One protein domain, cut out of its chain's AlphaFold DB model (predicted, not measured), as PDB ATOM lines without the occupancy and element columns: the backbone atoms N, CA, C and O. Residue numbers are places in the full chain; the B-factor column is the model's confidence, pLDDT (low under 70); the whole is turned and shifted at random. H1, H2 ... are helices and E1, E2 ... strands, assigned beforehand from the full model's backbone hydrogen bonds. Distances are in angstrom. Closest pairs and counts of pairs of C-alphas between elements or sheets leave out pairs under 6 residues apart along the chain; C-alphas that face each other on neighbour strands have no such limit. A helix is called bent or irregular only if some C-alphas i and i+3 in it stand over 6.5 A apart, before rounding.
ATOM      1  N   ILE A   3     143.603 125.916  85.890       96.38
ATOM      2  CA  ILE A   3     142.619 126.837  86.481       96.38
ATOM      3  C   ILE A   3     141.724 127.399  85.378       96.38
ATOM      4  O   ILE A   3     142.189 128.109  84.491       96.38
ATOM      5  N   ASP A   4     140.429 127.123  85.490       96.06
ATOM      6  CA  ASP A   4     139.384 127.584  84.581       96.06
ATOM      7  C   ASP A   4     138.499 128.632  85.271       96.06
ATOM      8  O   ASP A   4     137.968 128.394  86.361       96.06
ATOM      9  N   TYR A   5     138.338 129.791  84.632       94.06
ATOM     10  CA  TYR A   5     137.553 130.916  85.136       94.06
ATOM     11  C   TYR A   5     136.208 130.967  84.413       94.06
ATOM     12  O   TYR A   5     136.105 131.422  83.275       94.06
ATOM     13  N   GLY A   6     135.159 130.516  85.095       90.06
ATOM     14  CA  GLY A   6     133.789 130.577  84.609       90.06
ATOM     15  C   GLY A   6     132.975 131.669  85.298       90.06
ATOM     16  O   GLY A   6     133.251 132.077  86.424       90.06
ATOM     17  N   LEU A   7     131.883 132.080  84.650       85.50
ATOM     18  CA  LEU A   7     130.955 133.076  85.199       85.50
ATOM     19  C   LEU A   7     130.366 132.657  86.560       85.50
ATOM     20  O   LEU A   7     130.184 133.490  87.448       85.50
ATOM     21  N   LEU A   8     130.049 131.367  86.711       89.38
ATOM     22  CA  LEU A   8     129.397 130.812  87.903       89.38
ATOM     23  C   LEU A   8     130.375 130.196  88.907       89.38
ATOM     24  O   LEU A   8     129.980 129.938  90.041       89.38
ATOM     25  N   ALA A   9     131.614 129.915  88.504       94.69
ATOM     26  CA  ALA A   9     132.605 129.289  89.367       94.69
ATOM     27  C   ALA A   9     134.016 129.378  88.779       94.69
ATOM     28  O   ALA A   9     134.185 129.346  87.562       94.69
ATOM     29  N   ILE A  10     135.018 129.351  89.653       97.25
ATOM     30  CA  ILE A  10     136.413 129.077  89.294       97.25
ATOM     31  C   ILE A  10     136.695 127.605  89.587       97.25
ATOM     32  O   ILE A  10     136.376 127.119  90.671       97.25
ATOM     33  N   THR A  11     137.283 126.876  88.641       97.81
ATOM     34  CA  THR A  11     137.616 125.455  88.811       97.81
ATOM     35  C   THR A  11     139.122 125.248  88.769       97.81
ATOM     36  O   THR A  11     139.763 125.577  87.781       97.81
ATOM     37  N   ILE A  12     139.681 124.652  89.818       97.94
ATOM     38  CA  ILE A  12     141.096 124.296  89.934       97.94
ATOM     39  C   ILE A  12     141.204 122.777  89.820       97.94
ATOM     40  O   ILE A  12     140.782 122.053  90.718       97.94
ATOM     41  N   ARG A  13     141.756 122.269  88.719       96.88
ATOM     42  CA  ARG A  13     141.847 120.832  88.433       96.88
ATOM     43  C   ARG A  13     143.178 120.270  88.924       96.88
ATOM     44  O   ARG A  13     144.236 120.636  88.403       96.88
ATOM     45  N   ASN A  14     143.130 119.361  89.901       95.00
ATOM     46  CA  ASN A  14     144.322 118.658  90.390       95.00
ATOM     47  C   ASN A  14     144.076 117.207  90.851       95.00
ATOM     48  O   ASN A  14     144.842 116.683  91.653       95.00
ATOM     49  N   GLY A  15     143.029 116.548  90.340       91.44
ATOM     50  CA  GLY A  15     142.767 115.122  90.569       91.44
ATOM     51  C   GLY A  15     141.310 114.719  90.309       91.44
ATOM     52  O   GLY A  15     140.494 115.569  89.949       91.44
ATOM     53  N   PRO A  16     140.959 113.429  90.452       92.12
ATOM     54  CA  PRO A  16     139.638 112.919  90.070       92.12
ATOM     55  C   PRO A  16     138.529 113.281  91.066       92.12
ATOM     56  O   PRO A  16     137.364 113.400  90.686       92.12
ATOM     57  N   ARG A  17     138.882 113.462  92.342       96.06
ATOM     58  CA  ARG A  17     137.940 113.773  93.422       96.06
ATOM     59  C   ARG A  17     137.557 115.239  93.383       96.06
ATOM     60  O   ARG A  17     138.423 116.089  93.193       96.06
ATOM     61  N   ARG A  18     136.273 115.527  93.583       96.75
ATOM     62  CA  ARG A  18     135.729 116.881  93.481       96.75
ATOM     63  C   ARG A  18     135.285 117.401  94.838       96.75
ATOM     64  O   ARG A  18     134.721 116.658  95.641       96.75
ATOM     65  N   VAL A  19     135.532 118.680  95.064       97.69
ATOM     66  CA  VAL A  19     135.021 119.434  96.208       97.69
ATOM     67  C   VAL A  19     134.508 120.777  95.714       97.69
ATOM     68  O   VAL A  19     135.068 121.347  94.773       97.69
ATOM     69  N   SER A  20     133.464 121.292  96.353       98.19
ATOM     70  CA  SER A  20     132.892 122.591  96.013       98.19
ATOM     71  C   SER A  20     132.973 123.540  97.196       98.19
ATOM     72  O   SER A  20     132.397 123.268  98.243       98.19
ATOM     73  N   ILE A  21     133.667 124.662  97.030       98.06
ATOM     74  CA  ILE A  21     133.700 125.745  98.013       98.06
ATOM     75  C   ILE A  21     132.494 126.643  97.767       98.06
ATOM     76  O   ILE A  21     132.323 127.188  96.673       98.06
ATOM     77  N   ILE A  22     131.677 126.800  98.801       97.06
ATOM     78  CA  ILE A  22     130.469 127.614  98.801       97.06
ATOM     79  C   ILE A  22     130.743 128.823  99.705       97.06
ATOM     80  O   ILE A  22     130.728 128.688 100.931       97.06
ATOM     81  N   PRO A  23     131.053 129.997  99.127       94.75
ATOM     82  CA  PRO A  23     131.351 131.186  99.910       94.75
ATOM     83  C   PRO A  23     130.078 131.839 100.475       94.75
ATOM     84  O   PRO A  23     128.966 131.513 100.061       94.75
ATOM     85  N   PRO A  24     130.199 132.765 101.435       92.00
ATOM     86  CA  PRO A  24     129.065 133.557 101.914       92.00
ATOM     87  C   PRO A  24     128.484 134.458 100.806       92.00
ATOM     88  O   PRO A  24     129.230 135.224 100.220       92.00
ATOM     89  N   PRO A  25     127.181 134.431 100.482       90.62
ATOM     90  CA  PRO A  25     126.617 135.383  99.521       90.62
ATOM     91  C   PRO A  25     126.347 136.767 100.157       90.62
ATOM     92  O   PRO A  25     125.798 136.814 101.256       90.62
ATOM     93  N   PRO A  26     126.599 137.892  99.461       90.00
ATOM     94  CA  PRO A  26     127.242 137.983  98.156       90.00
ATOM     95  C   PRO A  26     128.767 137.843  98.280       90.00
ATOM     96  O   PRO A  26     129.368 138.486  99.133       90.00
ATOM     97  N   SER A  27     129.405 137.053  97.414       89.12
ATOM     98  CA  SER A  27     130.868 136.925  97.368       89.12
ATOM     99  C   SER A  27     131.380 136.463  96.010       89.12
ATOM    100  O   SER A  27     130.698 135.755  95.263       89.12
ATOM    101  N   GLU A  28     132.595 136.908  95.696       89.69
ATOM    102  CA  GLU A  28     133.333 136.570  94.482       89.69
ATOM    103  C   GLU A  28     134.185 135.316  94.691       89.69
ATOM    104  O   GLU A  28     134.877 135.185  95.704       89.69
ATOM    105  N   ALA A  29     134.192 134.409  93.712       92.31
ATOM    106  CA  ALA A  29     134.999 133.189  93.777       92.31
ATOM    107  C   ALA A  29     136.507 133.496  93.893       92.31
ATOM    108  O   ALA A  29     137.247 132.781  94.568       92.31
ATOM    109  N   GLU A  30     136.960 134.589  93.276       92.62
ATOM    110  CA  GLU A  30     138.345 135.051  93.232       92.62
ATOM    111  C   GLU A  30     138.951 135.224  94.632       92.62
ATOM    112  O   GLU A  30     140.111 134.869  94.855       92.62
ATOM    113  N   ARG A  31     138.153 135.687  95.606       91.12
ATOM    114  CA  ARG A  31     138.593 135.884  96.999       91.12
ATOM    115  C   ARG A  31     138.997 134.583  97.687       91.12
ATOM    116  O   ARG A  31     139.793 134.604  98.622       91.12
ATOM    117  N   TRP A  32     138.489 133.451  97.209       94.50
ATOM    118  CA  TRP A  32     138.676 132.138  97.823       94.50
ATOM    119  C   TRP A  32     139.652 131.247  97.052       94.50
ATOM    120  O   TRP A  32     139.895 130.106  97.452       94.50
ATOM    121  N   VAL A  33     140.270 131.761  95.981       96.12
ATOM    122  CA  VAL A  33     141.244 131.016  95.166       96.12
ATOM    123  C   VAL A  33     142.412 130.503  96.005       96.12
ATOM    124  O   VAL A  33     142.841 129.373  95.802       96.12
ATOM    125  N   GLY A  34     142.887 131.267  96.995       96.56
ATOM    126  CA  GLY A  34     143.954 130.819  97.899       96.56
ATOM    127  C   GLY A  34     143.598 129.538  98.666       96.56
ATOM    128  O   GLY A  34     144.388 128.593  98.690       96.56
ATOM    129  N   LEU A  35     142.382 129.469  99.219       97.12
ATOM    130  CA  LEU A  35     141.860 128.263  99.869       97.12
ATOM    131  C   LEU A  35     141.699 127.123  98.856       97.12
ATOM    132  O   LEU A  35     142.101 125.990  99.125       97.12
ATOM    133  N   GLY A  36     141.170 127.423  97.669       97.62
ATOM    134  CA  GLY A  36     141.029 126.429  96.613       97.62
ATOM    135  C   GLY A  36     142.364 125.836  96.164       97.62
ATOM    136  O   GLY A  36     142.462 124.628  95.986       97.62
ATOM    137  N   LEU A  37     143.418 126.646  96.057       97.88
ATOM    138  CA  LEU A  37     144.770 126.180  95.752       97.88
ATOM    139  C   LEU A  37     145.336 125.303  96.874       97.88
ATOM    140  O   LEU A  37     145.978 124.292  96.587       97.88
ATOM    141  N   ALA A  38     145.096 125.659  98.139       97.12
ATOM    142  CA  ALA A  38     145.521 124.850  99.279       97.12
ATOM    143  C   ALA A  38     144.885 123.453  99.245       97.12
ATOM    144  O   ALA A  38     145.596 122.460  99.382       97.12
ATOM    145  N   ILE A  39     143.580 123.373  98.967       97.38
ATOM    146  CA  ILE A  39     142.872 122.094  98.856       97.38
ATOM    147  C   ILE A  39     143.304 121.336  97.595       97.38
ATOM    148  O   ILE A  39     143.579 120.139  97.652       97.38
ATOM    149  N   ALA A  40     143.442 122.018  96.457       97.31
ATOM    150  CA  ALA A  40     143.872 121.391  95.211       97.31
ATOM    151  C   ALA A  40     145.248 120.725  95.351       97.31
ATOM    152  O   ALA A  40     145.456 119.641  94.810       97.31
ATOM    153  N   ARG A  41     146.178 121.303  96.129       97.12
ATOM    154  CA  ARG A  41     147.495 120.699  96.426       97.12
ATOM    155  C   ARG A  41     147.413 119.320  97.087       97.12
ATOM    156  O   ARG A  41     148.377 118.571  96.992       97.12
ATOM    157  N   TRP A  42     146.286 118.959  97.698       96.19
ATOM    158  CA  TRP A  42     146.051 117.622  98.250       96.19
ATOM    159  C   TRP A  42     145.523 116.607  97.219       96.19
ATOM    160  O   TRP A  42     145.207 115.482  97.589       96.19
ATOM    161  N   GLY A  43     145.427 116.975  95.937       96.06
ATOM    162  CA  GLY A  43     145.004 116.075  94.856       96.06
ATOM    163  C   GLY A  43     143.515 116.152  94.502       96.06
ATOM    164  O   GLY A  43     142.968 115.217  93.915       96.06
ATOM    165  N   TYR A  44     142.836 117.242  94.866       97.12
ATOM    166  CA  TYR A  44     141.417 117.455  94.566       97.12
ATOM    167  C   TYR A  44     141.224 118.397  93.373       97.12
ATOM    168  O   TYR A  44     141.995 119.333  93.157       97.12
ATOM    169  N   THR A  45     140.153 118.181  92.613       97.81
ATOM    170  CA  THR A  45     139.561 119.213  91.761       97.81
ATOM    171  C   THR A  45     138.620 120.061  92.608       97.81
ATOM    172  O   THR A  45     137.662 119.552  93.188       97.81
ATOM    173  N   VAL A  46     138.899 121.357  92.687       98.25
ATOM    174  CA  VAL A  46     138.165 122.304  93.524       98.25
ATOM    175  C   VAL A  46     137.322 123.210  92.650       98.25
ATOM    176  O   VAL A  46     137.843 123.841  91.736       98.25
ATOM    177  N   ARG A  47     136.031 123.315  92.950       97.94
ATOM    178  CA  ARG A  47     135.116 124.251  92.306       97.94
ATOM    179  C   ARG A  47     134.701 125.321  93.305       97.94
ATOM    180  O   ARG A  47     134.058 125.029  94.301       97.94
ATOM    181  N   ILE A  48     135.090 126.560  93.065       97.81
ATOM    182  CA  ILE A  48     134.771 127.699  93.923       97.81
ATOM    183  C   ILE A  48     133.583 128.411  93.307       97.81
ATOM    184  O   ILE A  48     133.714 128.984  92.225       97.81
ATOM    185  N   LEU A  49     132.423 128.356  93.956       96.56
ATOM    186  CA  LEU A  49     131.232 128.995  93.414       96.56
ATOM    187  C   LEU A  49     131.343 130.514  93.480       96.56
ATOM    188  O   LEU A  49     131.805 131.080  94.467       96.56
ATOM    189  N   ASN A  50     130.857 131.171  92.434       92.62
ATOM    190  CA  ASN A  50     130.639 132.604  92.418       92.62
ATOM    191  C   ASN A  50     129.196 132.859  92.860       92.62
ATOM    192  O   ASN A  50     128.254 132.478  92.160       92.62
ATOM    193  N   LEU A  51     129.013 133.485  94.023       91.81
ATOM    194  CA  LEU A  51     127.696 133.776  94.590       91.81
ATOM    195  C   LEU A  51     127.494 135.287  94.638       91.81
ATOM    196  O   LEU A  51     127.499 135.888  95.707       91.81
ATOM    197  N   PRO A  52     127.301 135.924  93.473       87.75
ATOM    198  CA  PRO A  52     127.447 137.363  93.319       87.75
ATOM    199  C   PRO A  52     126.389 138.185  94.063       87.75
ATOM    200  O   PRO A  52     126.523 139.385  94.253       87.75
ATOM    201  N   THR A  53     125.263 137.572  94.420       88.00
ATOM    202  CA  THR A  53     124.094 138.283  94.940       88.00
ATOM    203  C   THR A  53     123.326 137.390  95.898       88.00
ATOM    204  O   THR A  53     123.328 136.174  95.726       88.00
ATOM    205  N   CYS A  54     122.540 137.989  96.788       88.19
ATOM    206  CA  CYS A  54     121.540 137.285  97.596       88.19
ATOM    207  C   CYS A  54     120.180 137.136  96.895       88.19
ATOM    208  O   CYS A  54     119.137 137.202  97.534       88.19
ATOM    209  N   ARG A  55     120.157 136.980  95.565       89.06
ATOM    210  CA  ARG A  55     118.928 136.644  94.828       89.06
ATOM    211  C   ARG A  55     118.783 135.128  94.774       89.06
ATOM    212  O   ARG A  55     119.680 134.475  94.247       89.06
ATOM    213  N   GLU A  56     117.653 134.593  95.236       89.00
ATOM    214  CA  GLU A  56     117.399 133.140  95.272       89.00
ATOM    215  C   GLU A  56     117.668 132.466  93.928       89.00
ATOM    216  O   GLU A  56     118.469 131.544  93.864       89.00
ATOM    217  N   SER A  57     117.123 133.004  92.834       88.75
ATOM    218  CA  SER A  57     117.325 132.442  91.492       88.75
ATOM    219  C   SER A  57     118.789 132.401  91.038       88.75
ATOM    220  O   SER A  57     119.166 131.531  90.254       88.75
ATOM    221  N   THR A  58     119.631 133.327  91.504       88.38
ATOM    222  CA  THR A  58     121.072 133.312  91.211       88.38
ATOM    223  C   THR A  58     121.788 132.282  92.075       88.38
ATOM    224  O   THR A  58     122.626 131.543  91.563       88.38
ATOM    225  N   LEU A  59     121.444 132.217  93.366       90.38
ATOM    226  CA  LEU A  59     121.990 131.224  94.287       90.38
ATOM    227  C   LEU A  59     121.649 129.814  93.811       90.38
ATOM    228  O   LEU A  59     122.547 129.005  93.638       90.38
ATOM    229  N   GLU A  60     120.386 129.535  93.500       90.81
ATOM    230  CA  GLU A  60     119.932 128.232  93.007       90.81
ATOM    231  C   GLU A  60     120.664 127.801  91.735       90.81
ATOM    232  O   GLU A  60     121.124 126.663  91.645       90.81
ATOM    233  N   LYS A  61     120.852 128.717  90.776       91.00
ATOM    234  CA  LYS A  61     121.621 128.439  89.553       91.00
ATOM    235  C   LYS A  61     123.079 128.092  89.839       91.00
ATOM    236  O   LYS A  61     123.611 127.176  89.221       91.00
ATOM    237  N   ALA A  62     123.733 128.820  90.742       91.50
ATOM    238  CA  ALA A  62     125.119 128.539  91.108       91.50
ATOM    239  C   ALA A  62     125.237 127.217  91.888       91.50
ATOM    240  O   ALA A  62     126.123 126.410  91.607       91.50
ATOM    241  N   LEU A  63     124.309 126.968  92.814       92.94
ATOM    242  CA  LEU A  63     124.246 125.763  93.640       92.94
ATOM    243  C   LEU A  63     123.941 124.494  92.834       92.94
ATOM    244  O   LEU A  63     124.435 123.426  93.183       92.94
ATOM    245  N   ALA A  64     123.213 124.600  91.719       91.94
ATOM    246  CA  ALA A  64     123.036 123.494  90.775       91.94
ATOM    247  C   ALA A  64     124.363 123.016  90.150       91.94
ATOM    248  O   ALA A  64     124.439 121.905  89.633       91.94
ATOM    249  N   GLY A  65     125.408 123.849  90.193       89.56
ATOM    250  CA  GLY A  65     126.754 123.518  89.740       89.56
ATOM    251  C   GLY A  65     127.672 122.955  90.826       89.56
ATOM    252  O   GLY A  65     128.880 122.904  90.587       89.56
ATOM    253  N   VAL A  66     127.151 122.603  92.010       94.75
ATOM    254  CA  VAL A  66     127.927 121.938  93.066       94.75
ATOM    255  C   VAL A  66     128.262 120.515  92.647       94.75
ATOM    256  O   VAL A  66     127.398 119.737  92.254       94.75
ATOM    257  N   GLU A  67     129.532 120.164  92.795       93.62
ATOM    258  CA  GLU A  67     130.046 118.831  92.522       93.62
ATOM    259  C   GLU A  67     130.878 118.311  93.695       93.62
ATOM    260  O   GLU A  67     131.679 119.038  94.295       93.62
ATOM    261  N   GLY A  68     130.727 117.017  93.978       94.50
ATOM    262  CA  GLY A  68     131.450 116.352  95.053       94.50
ATOM    263  C   GLY A  68     131.059 116.877  96.433       94.50
ATOM    264  O   GLY A  68     129.881 117.111  96.697       94.50
ATOM    265  N   VAL A  69     132.037 117.015  97.327       95.75
ATOM    266  CA  VAL A  69     131.763 117.352  98.730       95.75
ATOM    267  C   VAL A  69     131.711 118.873  98.934       95.75
ATOM    268  O   VAL A  69     132.680 119.554  98.577       95.75
ATOM    269  N   PRO A  70     130.622 119.427  99.505       96.81
ATOM    270  CA  PRO A  70     130.518 120.855  99.763       96.81
ATOM    271  C   PRO A  70     131.337 121.278 100.991       96.81
ATOM    272  O   PRO A  70     131.363 120.605 102.025       96.81
ATOM    273  N   ILE A  71     131.981 122.434 100.866       97.56
ATOM    274  CA  ILE A  71     132.721 123.134 101.913       97.56
ATOM    275  C   ILE A  71     132.078 124.510 102.046       97.56
ATOM    276  O   ILE A  71     132.242 125.372 101.183       97.56
ATOM    277  N   TYR A  72     131.317 124.696 103.115       96.62
ATOM    278  CA  TYR A  72     130.655 125.948 103.440       96.62
ATOM    279  C   TYR A  72     131.613 126.865 104.188       96.62
ATOM    280  O   TYR A  72     132.336 126.427 105.082       96.62
ATOM    281  N   LEU A  73     131.592 128.146 103.842       95.06
ATOM    282  CA  LEU A  73     132.356 129.186 104.523       95.06
ATOM    283  C   LEU A  73     131.422 130.158 105.239       95.06
ATOM    284  O   LEU A  73     130.451 130.629 104.633       95.06
ATOM    285  N   ARG A  74     131.726 130.521 106.489       92.44
ATOM    286  CA  ARG A  74     130.971 131.549 107.231       92.44
ATOM    287  C   ARG A  74     129.485 131.241 107.239       92.44
ATOM    288  O   ARG A  74     129.100 130.082 107.300       92.44
ATOM    289  N   TYR A  75     128.629 132.247 107.128       90.06
ATOM    290  CA  TYR A  75     127.179 132.086 107.120       90.06
ATOM    291  C   TYR A  75     126.604 131.427 105.849       90.06
ATOM    292  O   TYR A  75     125.386 131.271 105.757       90.06
ATOM    293  N   SER A  76     127.419 131.033 104.859       92.00
ATOM    294  CA  SER A  76     126.909 130.347 103.656       92.00
ATOM    295  C   SER A  76     126.130 129.077 103.999       92.00
ATOM    296  O   SER A  76     125.128 128.794 103.352       92.00
ATOM    297  N   HIS A  77     126.513 128.366 105.065       90.88
ATOM    298  CA  HIS A  77     125.800 127.181 105.547       90.88
ATOM    299  C   HIS A  77     124.328 127.463 105.889       90.88
ATOM    300  O   HIS A  77     123.499 126.566 105.784       90.88
ATOM    301  N   ALA A  78     123.986 128.700 106.264       88.50
ATOM    302  CA  ALA A  78     122.627 129.088 106.629       88.50
ATOM    303  C   ALA A  78     121.755 129.461 105.417       88.50
ATOM    304  O   ALA A  78     120.532 129.502 105.541       88.50
ATOM    305  N   LEU A  79     122.352 129.759 104.257       88.62
ATOM    306  CA  LEU A  79     121.640 130.308 103.090       88.62
ATOM    307  C   LEU A  79     121.813 129.477 101.816       88.62
ATOM    308  O   LEU A  79     120.881 129.330 101.031       88.62
ATOM    309  N   ALA A  80     123.008 128.939 101.612       85.81
ATOM    310  CA  ALA A  80     123.465 128.299 100.387       85.81
ATOM    311  C   ALA A  80     123.697 126.790 100.579       85.81
ATOM    312  O   ALA A  80     124.552 126.192  99.932       85.81
ATOM    313  N   TYR A  81     122.938 126.175 101.488       88.12
ATOM    314  CA  TYR A  81     123.023 124.748 101.780       88.12
ATOM    315  C   TYR A  81     122.478 123.890 100.630       88.12
ATOM    316  O   TYR A  81     121.366 124.120 100.143       88.12
ATOM    317  N   VAL A  82     123.251 122.872 100.245       90.56
ATOM    318  CA  VAL A  82     122.935 121.891  99.187       90.56
ATOM    319  C   VAL A  82     123.046 120.437  99.646       90.56
ATOM    320  O   VAL A  82     122.673 119.532  98.907       90.56
ATOM    321  N   GLY A  83     123.554 120.195 100.854       89.81
ATOM    322  CA  GLY A  83     123.787 118.856 101.393       89.81
ATOM    323  C   GLY A  83     124.878 118.832 102.461       89.81
ATOM    324  O   GLY A  83     125.483 119.862 102.768       89.81
ATOM    325  N   ARG A  84     125.138 117.653 103.033       91.75
ATOM    326  CA  ARG A  84     126.110 117.506 104.124       91.75
ATOM    327  C   ARG A  84     127.511 117.922 103.686       91.75
ATOM    328  O   ARG A  84     127.987 117.478 102.645       91.75
ATOM    329  N   GLY A  85     128.175 118.740 104.498       95.06
ATOM    330  CA  GLY A  85     129.487 119.297 104.171       95.06
ATOM    331  C   GLY A  85     130.322 119.672 105.387       95.06
ATOM    332  O   GLY A  85     129.895 119.499 106.528       95.06
ATOM    333  N   ALA A  86     131.509 120.205 105.121       96.75
ATOM    334  CA  ALA A  86     132.352 120.825 106.137       96.75
ATOM    335  C   ALA A  86     131.988 122.306 106.275       96.75
ATOM    336  O   ALA A  86     131.715 122.960 105.267       96.75
ATOM    337  N   LEU A  87     132.018 122.845 107.494       96.38
ATOM    338  CA  LEU A  87     131.905 124.282 107.748       96.38
ATOM    339  C   LEU A  87     133.246 124.836 108.236       96.38
ATOM    340  O   LEU A  87     133.755 124.409 109.275       96.38
ATOM    341  N   LEU A  88     133.780 125.810 107.497       96.44
ATOM    342  CA  LEU A  88     134.955 126.596 107.866       96.44
ATOM    343  C   LEU A  88     134.562 128.030 108.212       96.44
ATOM    344  O   LEU A  88     133.600 128.573 107.665       96.44
ATOM    345  N   GLU A  89     135.362 128.651 109.073       92.94
ATOM    346  CA  GLU A  89     135.123 129.993 109.608       92.94
ATOM    347  C   GLU A  89     133.675 130.151 110.099       92.94
ATOM    348  O   GLU A  89     132.973 131.023 109.596       92.94
ATOM    349  N   PRO A  90     133.179 129.292 111.016       89.94
ATOM    350  CA  PRO A  90     131.806 129.392 111.490       89.94
ATOM    351  C   PRO A  90     131.585 130.786 112.085       89.94
ATOM    352  O   PRO A  90     132.204 131.165 113.074       89.94
ATOM    353  N   GLU A  91     130.705 131.554 111.458       87.44
ATOM    354  CA  GLU A  91     130.331 132.893 111.892       87.44
ATOM    355  C   GLU A  91     128.814 132.919 112.031       87.44
ATOM    356  O   GLU A  91     128.091 132.418 111.162       87.44
ATOM    357  N   GLU A  92     128.329 133.483 113.137       84.44
ATOM    358  CA  GLU A  92     126.896 133.630 113.340       84.44
ATOM    359  C   GLU A  92     126.328 134.611 112.297       84.44
ATOM    360  O   GLU A  92     126.871 135.706 112.112       84.44
ATOM    361  N   PRO A  93     125.238 134.250 111.594       83.50
ATOM    362  CA  PRO A  93     124.632 135.116 110.592       83.50
ATOM    363  C   PRO A  93     124.028 136.369 111.242       83.50
ATOM    364  O   PRO A  93     122.882 136.364 111.704       83.50
ATOM    365  N   THR A  94     124.794 137.460 111.211       87.56
ATOM    366  CA  THR A  94     124.415 138.783 111.723       87.56
ATOM    367  C   THR A  94     124.343 139.814 110.595       87.56
ATOM    368  O   THR A  94     125.074 139.689 109.608       87.56
ATOM    369  N   PRO A  95     123.509 140.866 110.728       87.56
ATOM    370  CA  PRO A  95     123.470 141.969 109.767       87.56
ATOM    371  C   PRO A  95     124.855 142.554 109.462       87.56
ATOM    372  O   PRO A  95     125.185 142.804 108.306       87.56
ATOM    373  N   ASP A  96     125.699 142.693 110.486       87.06
ATOM    374  CA  ASP A  96     127.064 143.192 110.326       87.06
ATOM    375  C   ASP A  96     127.968 142.228 109.559       87.06
ATOM    376  O   ASP A  96     128.766 142.682 108.744       87.06
ATOM    377  N   GLY A  97     127.833 140.914 109.764       86.56
ATOM    378  CA  GLY A  97     128.575 139.909 108.997       86.56
ATOM    379  C   GLY A  97     128.223 139.936 107.507       86.56
ATOM    380  O   GLY A  97     129.117 139.968 106.661       86.56
ATOM    381  N   PHE A  98     126.927 140.010 107.177       86.06
ATOM    382  CA  PHE A  98     126.466 140.158 105.788       86.06
ATOM    383  C   PHE A  98     126.977 141.445 105.151       86.06
ATOM    384  O   PHE A  98     127.488 141.422 104.031       86.06
ATOM    385  N   ARG A  99     126.870 142.560 105.881       85.50
ATOM    386  CA  ARG A  99     127.362 143.860 105.435       85.50
ATOM    387  C   ARG A  99     128.863 143.838 105.168       85.50
ATOM    388  O   ARG A  99     129.265 144.235 104.083       85.50
ATOM    389  N   ARG A 100     129.672 143.344 106.115       86.44
ATOM    390  CA  ARG A 100     131.134 143.245 105.965       86.44
ATOM    391  C   ARG A 100     131.516 142.441 104.732       86.44
ATOM    392  O   ARG A 100     132.414 142.835 103.996       86.44
ATOM    393  N   GLU A 101     130.834 141.322 104.505       86.06
ATOM    394  CA  GLU A 101     131.105 140.502 103.332       86.06
ATOM    395  C   GLU A 101     130.726 141.239 102.043       86.06
ATOM    396  O   GLU A 101     131.528 141.280 101.120       86.06
ATOM    397  N   ALA A 102     129.562 141.891 101.985       83.88
ATOM    398  CA  ALA A 102     129.172 142.684 100.821       83.88
ATOM    399  C   ALA A 102     130.122 143.866 100.555       83.88
ATOM    400  O   ALA A 102     130.507 144.080  99.411       83.88
ATOM    401  N   GLU A 103     130.547 144.591 101.592       82.56
ATOM    402  CA  GLU A 103     131.508 145.702 101.497       82.56
ATOM    403  C   GLU A 103     132.883 145.241 101.002       82.56
ATOM    404  O   GLU A 103     133.509 145.922 100.190       82.56
ATOM    405  N   ALA A 104     133.336 144.059 101.433       80.12
ATOM    406  CA  ALA A 104     134.577 143.459 100.951       80.12
ATOM    407  C   ALA A 104     134.522 143.064  99.459       80.12
ATOM    408  O   ALA A 104     135.560 142.765  98.868       80.12
ATOM    409  N   ASN A 105     133.339 143.088  98.833       75.25
ATOM    410  CA  ASN A 105     133.154 142.881  97.401       75.25
ATOM    411  C   ASN A 105     132.725 144.194  96.723       75.25
ATOM    412  O   ASN A 105     131.538 144.505  96.594       75.25
ATOM    413  N   SER A 106     133.701 144.955  96.228       64.44
ATOM    414  CA  SER A 106     133.519 146.304  95.665       64.44
ATOM    415  C   SER A 106     132.482 146.406  94.535       64.44
ATOM    416  O   SER A 106     131.913 147.479  94.323       64.44
ATOM    417  N   ARG A 107     132.185 145.306  93.826       68.31
ATOM    418  CA  ARG A 107     131.200 145.269  92.729       68.31
ATOM    419  C   ARG A 107     129.747 145.083  93.182       68.31
ATOM    420  O   ARG A 107     128.839 145.248  92.369       68.31
ATOM    421  N   TYR A 108     129.506 144.760  94.455       63.41
ATOM    422  CA  TYR A 108     128.180 144.424  94.984       63.41
ATOM    423  C   TYR A 108     127.682 145.384  96.055       63.41
ATOM    424  O   TYR A 108     126.995 144.941  96.968       63.41
ATOM    425  N   LEU A 109     127.878 146.696  95.885       59.94
ATOM    426  CA  LEU A 109     127.213 147.771  96.662       59.94
ATOM    427  C   LEU A 109     125.660 147.671  96.727       59.94
ATOM    428  O   LEU A 109     124.977 148.578  97.195       59.94
ATOM    429  N   LEU A 110     125.093 146.584  96.209       60.94
ATOM    430  CA  LEU A 110     123.754 146.079  96.419       60.94
ATOM    431  C   LEU A 110     123.418 145.909  97.905       60.94
ATOM    432  O   LEU A 110     124.259 145.699  98.776       60.94
ATOM    433  N   ASP A 111     122.116 145.941  98.157       75.00
ATOM    434  CA  ASP A 111     121.532 145.829  99.480       75.00
ATOM    435  C   ASP A 111     121.729 144.418 100.054       75.00
ATOM    436  O   ASP A 111     120.914 143.520  99.827       75.00
ATOM    437  N   TRP A 112     122.812 144.209 100.808       83.62
ATOM    438  CA  TRP A 112     123.077 142.986 101.583       83.62
ATOM    439  C   TRP A 112     121.904 142.609 102.502       83.62
ATOM    440  O   TRP A 112     121.773 141.449 102.888       83.62
ATOM    441  N   ARG A 113     120.992 143.548 102.801       84.75
ATOM    442  CA  ARG A 113     119.729 143.267 103.499       84.75
ATOM    443  C   ARG A 113     118.881 142.225 102.773       84.75
ATOM    444  O   ARG A 113     118.193 141.463 103.437       84.75
ATOM    445  N   ARG A 114     119.011 142.086 101.448       86.00
ATOM    446  CA  ARG A 114     118.416 140.976 100.679       86.00
ATOM    447  C   ARG A 114     118.788 139.609 101.250       86.00
ATOM    448  O   ARG A 114     117.963 138.710 101.231       86.00
ATOM    449  N   CYS A 115     119.999 139.443 101.782       87.06
ATOM    450  CA  CYS A 115     120.430 138.192 102.411       87.06
ATOM    451  C   CYS A 115     119.671 137.901 103.711       87.06
ATOM    452  O   CYS A 115     119.502 136.740 104.067       87.06
ATOM    453  N   LEU A 116     119.205 138.943 104.412       86.31
ATOM    454  CA  LEU A 116     118.384 138.803 105.616       86.31
ATOM    455  C   LEU A 116     116.945 138.383 105.298       86.31
ATOM    456  O   LEU A 116     116.304 137.753 106.133       86.31
ATOM    457  N   GLU A 117     116.449 138.730 104.110       87.94
ATOM    458  CA  GLU A 117     115.119 138.338 103.628       87.94
ATOM    459  C   GLU A 117     115.079 136.875 103.166       87.94
ATOM    460  O   GLU A 117     114.004 136.276 103.101       87.94
ATOM    461  N   LEU A 118     116.239 136.289 102.848       88.06
ATOM    462  CA  LEU A 118     116.330 134.904 102.403       88.06
ATOM    463  C   LEU A 118     115.922 133.936 103.508       88.06
ATOM    464  O   LEU A 118     116.336 134.040 104.667       88.06
ATOM    465  N   ARG A 119     115.163 132.910 103.115       86.75
ATOM    466  CA  ARG A 119     114.805 131.829 104.027       86.75
ATOM    467  C   ARG A 119     116.064 131.083 104.461       86.75
ATOM    468  O   ARG A 119     116.693 130.388 103.662       86.75
ATOM    469  N   ARG A 120     116.372 131.165 105.757       87.12
ATOM    470  CA  ARG A 120     117.419 130.348 106.377       87.12
ATOM    471  C   ARG A 120     117.080 128.868 106.222       87.12
ATOM    472  O   ARG A 120     115.946 128.445 106.465       87.12
ATOM    473  N   ARG A 121     118.075 128.093 105.806       83.81
ATOM    474  CA  ARG A 121     117.995 126.645 105.637       83.81
ATOM    475  C   ARG A 121     118.735 125.982 106.792       83.81
ATOM    476  O   ARG A 121     119.769 126.472 107.235       83.81
ATOM    477  N   THR A 122     118.188 124.879 107.278       76.50
ATOM    478  CA  THR A 122     118.870 123.995 108.222       76.50
ATOM    479  C   THR A 122     119.494 122.850 107.450       76.50
ATOM    480  O   THR A 122     118.879 122.323 106.520       76.50
ATOM    481  N   GLY A 123     120.692 122.454 107.847       74.19
ATOM    482  CA  GLY A 123     121.400 121.359 107.220       74.19
ATOM    483  C   GLY A 123     122.526 120.855 108.105       74.19
ATOM    484  O   GLY A 123     123.071 121.607 108.910       74.19
ATOM    485  N   ASP A 124     122.864 119.580 107.947       85.38
ATOM    486  CA  ASP A 124     123.940 118.948 108.698       85.38
ATOM    487  C   ASP A 124     125.292 119.378 108.127       85.38
ATOM    488  O   ASP A 124     125.567 119.179 106.939       85.38
ATOM    489  N   VAL A 125     126.137 119.963 108.972       92.56
ATOM    490  CA  VAL A 125     127.530 120.295 108.656       92.56
ATOM    491  C   VAL A 125     128.433 119.869 109.802       92.56
ATOM    492  O   VAL A 125     128.063 119.978 110.969       92.56
ATOM    493  N   ASP A 126     129.633 119.411 109.467       95.62
ATOM    494  CA  ASP A 126     130.673 119.158 110.456       95.62
ATOM    495  C   ASP A 126     131.519 120.437 110.594       95.62
ATOM    496  O   ASP A 126     132.141 120.893 109.630       95.62
ATOM    497  N   VAL A 127     131.496 121.061 111.774       95.62
ATOM    498  CA  VAL A 127     132.194 122.332 112.030       95.62
ATOM    499  C   VAL A 127     133.672 122.068 112.288       95.62
ATOM    500  O   VAL A 127     134.014 121.410 113.266       95.62
ATOM    501  N   LEU A 128     134.550 122.596 111.430       96.69
ATOM    502  CA  LEU A 128     135.998 122.356 111.517       96.69
ATOM    503  C   LEU A 128     136.783 123.524 112.135       96.69
ATOM    504  O   LEU A 128     137.976 123.392 112.385       96.69
ATOM    505  N   GLY A 129     136.128 124.660 112.392       95.56
ATOM    506  CA  GLY A 129     136.743 125.844 113.003       95.56
ATOM    507  C   GLY A 129     137.165 126.912 111.991       95.56
ATOM    508  O   GLY A 129     136.667 126.951 110.866       95.56
ATOM    509  N   ALA A 130     138.047 127.822 112.404       94.75
ATOM    510  CA  ALA A 130     138.480 128.968 111.603       94.75
ATOM    511  C   ALA A 130     139.779 128.695 110.833       94.75
ATOM    512  O   ALA A 130     140.603 127.878 111.239       94.75
ATOM    513  N   LEU A 131     139.973 129.392 109.713       92.19
ATOM    514  CA  LEU A 131     141.240 129.372 108.985       92.19
ATOM    515  C   LEU A 131     142.293 130.231 109.718       92.19
ATOM    516  O   LEU A 131     141.930 131.238 110.326       92.19
ATOM    517  N   PRO A 132     143.593 129.878 109.641       93.25
ATOM    518  CA  PRO A 132     144.159 128.754 108.888       93.25
ATOM    519  C   PRO A 132     144.093 127.397 109.612       93.25
ATOM    520  O   PRO A 132     144.266 126.374 108.952       93.25
ATOM    521  N   ASP A 133     143.811 127.364 110.915       94.19
ATOM    522  CA  ASP A 133     143.899 126.157 111.760       94.19
ATOM    523  C   ASP A 133     142.999 125.010 111.273       94.19
ATOM    524  O   ASP A 133     143.380 123.839 111.292       94.19
ATOM    525  N   ALA A 134     141.828 125.341 110.727       95.88
ATOM    526  CA  ALA A 134     140.891 124.365 110.181       95.88
ATOM    527  C   ALA A 134     141.398 123.640 108.918       95.88
ATOM    528  O   ALA A 134     140.776 122.663 108.499       95.88
ATOM    529  N   LEU A 135     142.502 124.072 108.288       96.44
ATOM    530  CA  LEU A 135     143.033 123.422 107.080       96.44
ATOM    531  C   LEU A 135     143.476 121.983 107.337       96.44
ATOM    532  O   LEU A 135     143.248 121.116 106.493       96.44
ATOM    533  N   GLU A 136     144.103 121.715 108.482       95.50
ATOM    534  CA  GLU A 136     144.530 120.356 108.815       95.50
ATOM    535  C   GLU A 136     143.321 119.448 109.056       95.50
ATOM    536  O   GLU A 136     143.234 118.369 108.461       95.50
ATOM    537  N   GLY A 137     142.348 119.926 109.836       96.81
ATOM    538  CA  GLY A 137     141.086 119.225 110.064       96.81
ATOM    539  C   GLY A 137     140.332 118.958 108.760       96.81
ATOM    540  O   GLY A 137     139.866 117.845 108.535       96.81
ATOM    541  N   LEU A 138     140.289 119.936 107.851       97.50
ATOM    542  CA  LEU A 138     139.672 119.786 106.533       97.50
ATOM    543  C   LEU A 138     140.361 118.714 105.691       97.50
ATOM    544  O   LEU A 138     139.682 117.914 105.049       97.50
ATOM    545  N   ARG A 139     141.696 118.677 105.690       97.00
ATOM    546  CA  ARG A 139     142.459 117.668 104.946       97.00
ATOM    547  C   ARG A 139     142.110 116.255 105.412       97.00
ATOM    548  O   ARG A 139     141.878 115.390 104.569       97.00
ATOM    549  N   ILE A 140     142.061 116.040 106.728       96.56
ATOM    550  CA  ILE A 140     141.695 114.751 107.336       96.56
ATOM    551  C   ILE A 140     140.247 114.400 106.982       96.56
ATOM    552  O   ILE A 140     139.979 113.339 106.427       96.56
ATOM    553  N   TRP A 141     139.330 115.340 107.207       96.75
ATOM    554  CA  TRP A 141     137.899 115.169 106.967       96.75
ATOM    555  C   TRP A 141     137.562 114.824 105.506       96.75
ATOM    556  O   TRP A 141     136.655 114.027 105.247       96.75
ATOM    557  N   LEU A 142     138.295 115.405 104.544       96.38
ATOM    558  CA  LEU A 142     138.160 115.097 103.117       96.38
ATOM    559  C   LEU A 142     138.693 113.703 102.775       96.38
ATOM    560  O   LEU A 142     138.037 112.989 102.017       96.38
ATOM    561  N   ALA A 143     139.837 113.304 103.339       94.31
ATOM    562  CA  ALA A 143     140.408 111.974 103.123       94.31
ATOM    563  C   ALA A 143     139.464 110.868 103.631       94.31
ATOM    564  O   ALA A 143     139.231 109.881 102.941       94.31
ATOM    565  N   GLU A 144     138.822 111.066 104.783       93.94
ATOM    566  CA  GLU A 144     137.833 110.119 105.321       93.94
ATOM    567  C   GLU A 144     136.600 109.944 104.418       93.94
ATOM    568  O   GLU A 144     135.994 108.875 104.391       93.94
ATOM    569  N   ARG A 145     136.207 110.988 103.675       90.62
ATOM    570  CA  ARG A 145     134.991 110.989 102.839       90.62
ATOM    571  C   ARG A 145     135.224 110.589 101.397       90.62
ATOM    572  O   ARG A 145     134.307 110.090 100.751       90.62
ATOM    573  N   LEU A 146     136.406 110.880 100.871       88.81
ATOM    574  CA  LEU A 146     136.715 110.694  99.458       88.81
ATOM    575  C   LEU A 146     137.753 109.587  99.216       88.81
ATOM    576  O   LEU A 146     137.909 109.180  98.062       88.81
ATOM    577  N   GLY A 147     138.378 109.052 100.275       67.31
ATOM    578  CA  GLY A 147     139.358 107.955 100.273       67.31
ATOM    579  C   GLY A 147     140.783 108.425 100.046       67.31
ATOM    580  O   GLY A 147     141.544 107.659  99.417       67.31
TER     581      GLY A 147
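Overview. This is residues 3 to 147 of the 147 residues of an uncharacterized protein of Thermoproteus sp. CIS_19 (UniProt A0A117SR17). A strongly twisted sheet of seven strands forms a wall, with H1 and H6, the two longest helices, packed over one side of it, while H2 and H3 only graze it. H4 and H5 touch each other and make a small helical pair off the sheet, beyond the ends at which E3, E5 and E6 finish. The sheet is mixed, in the order E1, E2, E4, E3, E5, E6, E7. The 145 printed residues hold six named helices and seven named strands, along the chain E1 E2 E3 H1 E4 H2 E5 H3 E6 H4 H5 E7 H6, of mixed class. The whole is compact, with a radius of gyration of the C-alphas of 14.1 A and spans of 41 by 29 by 25 A.

Along the chain. The strands are E1, residues 3 to 5, from C-alpha 3 at (142.619, 126.837, 86.481); E2, 9 to 13; E4, 44 to 49, 15.4 A long; E3, 17 to 22, 16.6 A; E5, 69 to 73, 13.2 A; E6, 85 to 88; and E7, 125 to 129. The helices are H1, residues 29 to 40, 14.8 A; H2, 56 to 63; H3, 76 to 79; H4, 95 to 103, 12.1 A; H5, 113 to 117; and H6, 134 to 146, 17.9 A, ending with C-alpha 146 at (136.715, 110.694, 99.458). H1 is irregular: C-alphas 31 and 34 are 7.4 A apart.

Arrangement. E3 is parallel to E4, with N 21 and O 47 at 2.8 A, and to E5, with N 22 and O 71 at 2.8 A. E6 is parallel to E5, N 72 to O 86 at 2.8 A, and to E7, N 87 to O 126 at 2.9 A. E2 is antiparallel to E4, N 12 to O 46 at 2.8 A, and forms a hairpin with E1, N 4 to O 11 at 2.8 A. E3, H1, E4; E5, H3, E6; and E6, H4 H5, E7 are strand-helix-strand units, two parallel neighbour strands with helices between; E4, H2, E5 is a split one, with E3 between its strands. The four crossovers are right-handed. H1 and H6 with the sheet make two layers, helices on one face of a sheet. H1, at a height over the sheet of 7.5 A, runs along E4 at 14 degrees on the local plane; its closest C-alphas to E4 are those of Ala 29 and Ile 48, 5.5 A. H6, at a height of 6.4 A, is only just over E5, with 3 of its 13 C-alphas. H4 and H5 touch, closest at the C-alphas of Phe 98 and Cys 115, 7.2 A. Every O i to N i+4 pair is within hydrogen-bond range in H2, H4, H5 and H6, and 6 of 8 in H1; H3 is too short for such a pair.

Size, cuts and confidence. The C-alphas of Asp 111 and Gly 147 are the two farthest apart, 41.9 A. The printed part has no cut, and none of its links is long. Its mean pLDDT is 90.6; residues 106 to 110 and residue 147 are under 70.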